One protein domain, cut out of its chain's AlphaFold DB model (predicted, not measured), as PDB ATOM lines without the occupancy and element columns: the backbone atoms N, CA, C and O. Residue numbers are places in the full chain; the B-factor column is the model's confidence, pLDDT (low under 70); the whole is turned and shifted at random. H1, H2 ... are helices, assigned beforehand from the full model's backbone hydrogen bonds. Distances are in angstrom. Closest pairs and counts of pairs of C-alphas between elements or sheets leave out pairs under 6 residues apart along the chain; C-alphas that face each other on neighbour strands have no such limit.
ATOM      1  N   SER A 721      33.859  32.099  -8.743       70.84
ATOM      2  CA  SER A 721      34.351  30.809  -9.235       70.84
ATOM      3  C   SER A 721      35.686  30.437  -8.585       70.84
ATOM      4  O   SER A 721      36.600  31.252  -8.495       70.84
ATOM      5  N   SER A 722      35.821  29.185  -8.144       72.70
ATOM      6  CA  SER A 722      36.964  28.713  -7.347       72.70
ATOM      7  C   SER A 722      38.305  28.690  -8.090       72.70
ATOM      8  O   SER A 722      39.350  28.739  -7.442       72.70
ATOM      9  N   TRP A 723      38.287  28.641  -9.426       74.63
ATOM     10  CA  TRP A 723      39.483  28.543 -10.275       74.63
ATOM     11  C   TRP A 723      40.400  29.778 -10.251       74.63
ATOM     12  O   TRP A 723      41.579  29.660 -10.570       74.63
ATOM     13  N   MET A 724      39.887  30.945  -9.849       70.69
ATOM     14  CA  MET A 724      40.654  32.184  -9.714       70.69
ATOM     15  C   MET A 724      40.495  32.694  -8.286       70.69
ATOM     16  O   MET A 724      39.382  32.951  -7.839       70.69
ATOM     17  N   GLN A 725      41.597  32.847  -7.554       75.87
ATOM     18  CA  GLN A 725      41.577  33.509  -6.249       75.87
ATOM     19  C   GLN A 725      41.934  34.995  -6.423       75.87
ATOM     20  O   GLN A 725      42.818  35.301  -7.225       75.87
ATOM     21  N   PRO A 726      41.295  35.926  -5.689       81.11
ATOM     22  CA  PRO A 726      41.706  37.329  -5.676       81.11
ATOM     23  C   PRO A 726      43.175  37.479  -5.271       81.11
ATOM     24  O   PRO A 726      43.646  36.745  -4.398       81.11
ATOM     25  N   ILE A 727      43.883  38.456  -5.844       83.09
ATOM     26  CA  ILE A 727      45.309  38.693  -5.556       83.09
ATOM     27  C   ILE A 727      45.581  38.870  -4.053       83.09
ATOM     28  O   ILE A 727      46.538  38.303  -3.535       83.09
ATOM     29  N   GLU A 728      44.673  39.533  -3.331       84.75
ATOM     30  CA  GLU A 728      44.678  39.645  -1.865       84.75
ATOM     31  C   GLU A 728      44.836  38.273  -1.181       84.75
ATOM     32  O   GLU A 728      45.719  38.092  -0.346       84.75
ATOM     33  N   LYS A 729      44.027  37.274  -1.573       84.41
ATOM     34  CA  LYS A 729      44.136  35.905  -1.047       84.41
ATOM     35  C   LYS A 729      45.460  35.258  -1.423       84.41
ATOM     36  O   LYS A 729      46.042  34.602  -0.568       84.41
ATOM     37  N   ILE A 730      45.914  35.415  -2.669       85.38
ATOM     38  CA  ILE A 730      47.162  34.796  -3.138       85.38
ATOM     39  C   ILE A 730      48.328  35.278  -2.267       85.38
ATOM     40  O   ILE A 730      49.059  34.444  -1.736       85.38
ATOM     41  N   LEU A 731      48.422  36.591  -2.024       84.39
ATOM     42  CA  LEU A 731      49.420  37.184  -1.128       84.39
ATOM     43  C   LEU A 731      49.263  36.716   0.327       84.39
ATOM     44  O   LEU A 731      50.258  36.362   0.952       84.39
ATOM     45  N   TYR A 732      48.040  36.624   0.863       83.75
ATOM     46  CA  TYR A 732      47.814  36.062   2.206       83.75
ATOM     47  C   TYR A 732      48.165  34.566   2.322       83.75
ATOM     48  O   TYR A 732      48.450  34.097   3.421       83.75
ATOM     49  N   THR A 733      48.165  33.813   1.218       87.32
ATOM     50  CA  THR A 733      48.611  32.406   1.167       87.32
ATOM     51  C   THR A 733      50.078  32.229   0.754       87.32
ATOM     52  O   THR A 733      50.558  31.096   0.664       87.32
ATOM     53  N   ALA A 734      50.809  33.315   0.487       83.13
ATOM     54  CA  ALA A 734      52.183  33.254   0.010       83.13
ATOM     55  C   ALA A 734      53.153  32.912   1.155       83.13
ATOM     56  O   ALA A 734      53.594  33.772   1.909       83.13
ATOM     57  N   ASN A 735      53.558  31.643   1.243       81.26
ATOM     58  CA  ASN A 735      54.559  31.154   2.208       81.26
ATOM     59  C   ASN A 735      56.019  31.528   1.834       81.26
ATOM     60  O   ASN A 735      56.965  30.854   2.237       81.26
ATOM     61  N   LYS A 736      56.210  32.572   1.018       85.86
ATOM     62  CA  LYS A 736      57.504  33.136   0.591       85.86
ATOM     63  C   LYS A 736      57.469  34.654   0.824       85.86
ATOM     64  O   LYS A 736      56.405  35.220   1.057       85.86
ATOM     65  N   THR A 737      58.618  35.321   0.776       80.63
ATOM     66  CA  THR A 737      58.725  36.771   1.009       80.63
ATOM     67  C   THR A 737      57.929  37.578  -0.021       80.63
ATOM     68  O   THR A 737      58.350  37.693  -1.169       80.63
ATOM     69  N   VAL A 738      56.811  38.167   0.408       80.31
ATOM     70  CA  VAL A 738      56.058  39.177  -0.350       80.31
ATOM     71  C   VAL A 738      56.822  40.497  -0.273       80.31
ATOM     72  O   VAL A 738      57.131  40.963   0.825       80.31
ATOM     73  N   THR A 739      57.149  41.107  -1.410       87.09
ATOM     74  CA  THR A 739      57.854  42.395  -1.441       87.09
ATOM     75  C   THR A 739      56.876  43.569  -1.317       87.09
ATOM     76  O   THR A 739      55.673  43.440  -1.554       87.09
ATOM     77  N   THR A 740      57.373  44.756  -0.958       86.47
ATOM     78  CA  THR A 740      56.549  45.975  -0.877       86.47
ATOM     79  C   THR A 740      55.777  46.291  -2.174       86.47
ATOM     80  O   THR A 740      54.597  46.630  -2.062       86.47
ATOM     81  N   PRO A 741      56.347  46.183  -3.399       87.31
ATOM     82  CA  PRO A 741      55.555  46.338  -4.619       87.31
ATOM     83  C   PRO A 741      54.488  45.246  -4.803       87.31
ATOM     84  O   PRO A 741      53.396  45.588  -5.248       87.31
ATOM     85  N   ASP A 742      54.718  43.993  -4.392       85.53
ATOM     86  CA  ASP A 742      53.689  42.935  -4.458       85.53
ATOM     87  C   ASP A 742      52.495  43.254  -3.542       85.53
ATOM     88  O   ASP A 742      51.338  43.175  -3.954       85.53
ATOM     89  N   ALA A 743      52.766  43.688  -2.305       84.83
ATOM     90  CA  ALA A 743      51.731  44.130  -1.370       84.83
ATOM     91  C   ALA A 743      50.964  45.356  -1.903       84.83
ATOM     92  O   ALA A 743      49.736  45.427  -1.805       84.83
ATOM     93  N   ASN A 744      51.675  46.299  -2.534       86.68
ATOM     94  CA  ASN A 744      51.061  47.439  -3.210       86.68
ATOM     95  C   ASN A 744      50.231  47.027  -4.436       86.68
ATOM     96  O   ASN A 744      49.242  47.697  -4.720       86.68
ATOM     97  N   LEU A 745      50.568  45.940  -5.138       86.82
ATOM     98  CA  LEU A 745      49.838  45.486  -6.325       86.82
ATOM     99  C   LEU A 745      48.399  45.065  -5.988       86.82
ATOM    100  O   LEU A 745      47.478  45.409  -6.725       86.82
ATOM    101  N   ALA A 746      48.169  44.420  -4.839       85.74
ATOM    102  CA  ALA A 746      46.808  44.136  -4.369       85.74
ATOM    103  C   ALA A 746      46.035  45.414  -3.991       85.74
ATOM    104  O   ALA A 746      44.853  45.543  -4.309       85.74
ATOM    105  N   ILE A 747      46.705  46.397  -3.378       85.15
ATOM    106  CA  ILE A 747      46.109  47.713  -3.097       85.15
ATOM    107  C   ILE A 747      45.749  48.429  -4.413       85.15
ATOM    108  O   ILE A 747      44.685  49.043  -4.507       85.15
ATOM    109  N   GLN A 748      46.602  48.327  -5.436       85.43
ATOM    110  CA  GLN A 748      46.390  48.912  -6.759       85.43
ATOM    111  C   GLN A 748      45.267  48.215  -7.537       85.43
ATOM    112  O   GLN A 748      44.407  48.927  -8.045       85.43
ATOM    113  N   ASP A 749      45.186  46.878  -7.572       85.83
ATOM    114  CA  ASP A 749      44.042  46.152  -8.160       85.83
ATOM    115  C   ASP A 749      42.728  46.560  -7.483       85.83
ATOM    116  O   ASP A 749      41.753  46.933  -8.136       85.83
ATOM    117  N   HIS A 750      42.713  46.589  -6.150       85.30
ATOM    118  CA  HIS A 750      41.532  46.977  -5.393       85.30
ATOM    119  C   HIS A 750      41.121  48.438  -5.670       85.30
ATOM    120  O   HIS A 750      39.927  48.747  -5.764       85.30
ATOM    121  N   GLN A 751      42.082  49.356  -5.832       86.82
ATOM    122  CA  GLN A 751      41.815  50.739  -6.241       86.82
ATOM    123  C   GLN A 751      41.341  50.834  -7.698       86.82
ATOM    124  O   GLN A 751      40.330  51.489  -7.954       86.82
ATOM    125  N   ALA A 752      41.995  50.145  -8.633       83.76
ATOM    126  CA  ALA A 752      41.624  50.096 -10.044       83.76
ATOM    127  C   ALA A 752      40.203  49.547 -10.211       83.76
ATOM    128  O   ALA A 752      39.356  50.201 -10.811       83.76
ATOM    129  N   CYS A 753      39.874  48.429  -9.568       85.48
ATOM    130  CA  CYS A 753      38.536  47.850  -9.580       85.48
ATOM    131  C   CYS A 753      37.492  48.699  -8.819       85.48
ATOM    132  O   CYS A 753      36.296  48.608  -9.114       85.48
ATOM    133  N   LYS A 754      37.880  49.565  -7.871       87.14
ATOM    134  CA  LYS A 754      36.984  50.603  -7.312       87.14
ATOM    135  C   LYS A 754      36.730  51.732  -8.315       87.14
ATOM    136  O   LYS A 754      35.575  52.122  -8.503       87.14
ATOM    137  N   VAL A 755      37.777  52.228  -8.977       85.58
ATOM    138  CA  VAL A 755      37.681  53.260 -10.020       85.58
ATOM    139  C   VAL A 755      36.847  52.750 -11.189       85.58
ATOM    140  O   VAL A 755      35.862  53.391 -11.527       85.58
ATOM    141  N   LEU A 756      37.145  51.570 -11.733       86.04
ATOM    142  CA  LEU A 756      36.421  50.941 -12.838       86.04
ATOM    143  C   LEU A 756      34.935  50.735 -12.527       86.04
ATOM    144  O   LEU A 756      34.095  51.106 -13.345       86.04
ATOM    145  N   ARG A 757      34.570  50.252 -11.325       86.18
ATOM    146  CA  ARG A 757      33.153  50.194 -10.905       86.18
ATOM    147  C   ARG A 757      32.517  51.581 -10.951       86.18
ATOM    148  O   ARG A 757      31.371  51.711 -11.379       86.18
ATOM    149  N   ARG A 758      33.237  52.621 -10.518       83.65
ATOM    150  CA  ARG A 758      32.756  54.008 -10.553       83.65
ATOM    151  C   ARG A 758      32.677  54.562 -11.981       83.65
ATOM    152  O   ARG A 758      31.712  55.273 -12.244       83.65
ATOM    153  N   VAL A 759      33.596  54.211 -12.886       83.30
ATOM    154  CA  VAL A 759      33.511  54.536 -14.323       83.30
ATOM    155  C   VAL A 759      32.252  53.909 -14.913       83.30
ATOM    156  O   VAL A 759      31.414  54.634 -15.435       83.30
ATOM    157  N   TYR A 760      32.056  52.603 -14.717       84.44
ATOM    158  CA  TYR A 760      30.911  51.853 -15.234       84.44
ATOM    159  C   TYR A 760      29.568  52.455 -14.784       84.44
ATOM    160  O   TYR A 760      28.717  52.761 -15.616       84.44
ATOM    161  N   HIS A 761      29.404  52.753 -13.488       85.79
ATOM    162  CA  HIS A 761      28.200  53.433 -12.984       85.79
ATOM    163  C   HIS A 761      28.041  54.865 -13.535       85.79
ATOM    164  O   HIS A 761      26.922  55.324 -13.750       85.79
ATOM    165  N   LEU A 762      29.133  55.610 -13.752       83.88
ATOM    166  CA  LEU A 762      29.062  56.959 -14.325       83.88
ATOM    167  C   LEU A 762      28.789  56.941 -15.839       83.88
ATOM    168  O   LEU A 762      28.147  57.867 -16.327       83.88
ATOM    169  N   GLN A 763      29.201  55.895 -16.555       80.13
ATOM    170  CA  GLN A 763      28.851  55.654 -17.957       80.13
ATOM    171  C   GLN A 763      27.377  55.232 -18.085       80.13
ATOM    172  O   GLN A 763      26.650  55.811 -18.885       80.13
ATOM    173  N   GLN A 764      26.892  54.322 -17.228       81.24
ATOM    174  CA  GLN A 764      25.468  53.951 -17.139       81.24
ATOM    175  C   GLN A 764      24.542  55.141 -16.815       81.24
ATOM    176  O   GLN A 764      23.369  55.130 -17.181       81.24
ATOM    177  N   HIS A 765      25.052  56.166 -16.128       79.43
ATOM    178  CA  HIS A 765      24.324  57.401 -15.818       79.43
ATOM    179  C   HIS A 765      24.610  58.567 -16.788       79.43
ATOM    180  O   HIS A 765      24.242  59.697 -16.469       79.43
ATOM    181  N   ASP A 766      25.294  58.322 -17.915       70.07
ATOM    182  CA  ASP A 766      25.711  59.326 -18.916       70.07
ATOM    183  C   ASP A 766      26.384  60.582 -18.305       70.07
ATOM    184  O   ASP A 766      26.200  61.730 -18.709       70.07
ATOM    185  N   LYS A 767      27.165  60.351 -17.242       70.23
ATOM    186  CA  LYS A 767      27.979  61.348 -16.522       70.23
ATOM    187  C   LYS A 767      29.457  61.284 -16.909       70.23
ATOM    188  O   LYS A 767      30.207  62.195 -16.562       70.23
ATOM    189  N   TRP A 768      29.875  60.216 -17.590       64.08
ATOM    190  CA  TRP A 768      31.226  60.010 -18.108       64.08
ATOM    191  C   TRP A 768      31.136  59.708 -19.604       64.08
ATOM    192  O   TRP A 768      30.821  58.590 -20.005       64.08
TER     193      TRP A 768
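Overview. This is residues 721 to 768 of the 1630 residues of the protein "Chromatin modification-related protein EAF1" of Gibberella zeae (strain ATCC MYA-4620 / CBS 123657 / FGSC 9075 / NRRL 31084 / PH-1) (UniProt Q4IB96). One long helix, H2, makes the length of a lopsided helical hairpin, with the short helix H1 packed on it near one end. The link's residues 733 to 738 stick out at that end, and residues 751 to 757 and 761 to 764 of H2 stand free. The printed part has 48 residues with two named helices, H1 then H2, and no named strand: all helix. It is only just extended, close to loose, with a radius of gyration of the C-alphas of 14.5 A, and flat, spanning 46 by 26 by 9 A.

Arrangement. H2, residues 740 to 764, touches H1, residues 727 to 732, with residues 742 to 746 alone. Their closest C-alphas, of Ala 746 and Glu 728, are 5.6 A apart. They run opposite ways at a shallow tilt of 31 degrees, a helical hairpin. In H1 every O i to N i+4 pair is within hydrogen-bond range, in H2 19 of 21.

Along the chain. H2 measures 36.0 A from C-alpha 740 at (56.549, 45.975, -0.877) to C-alpha 764 at (25.468, 53.951, -17.139). H1 measures 8.6 A, beginning at C-alpha 727 (45.309, 38.693, -5.556).

Size, cuts and confidence. The C-alphas farthest apart, of Lys 736 and Asp 766, are 45.6 A apart. The printed part has no cut, and the link from H1 to H2 is short, 7 residues. Mean pLDDT of the printed part is 82.3; residue 768 is under 70.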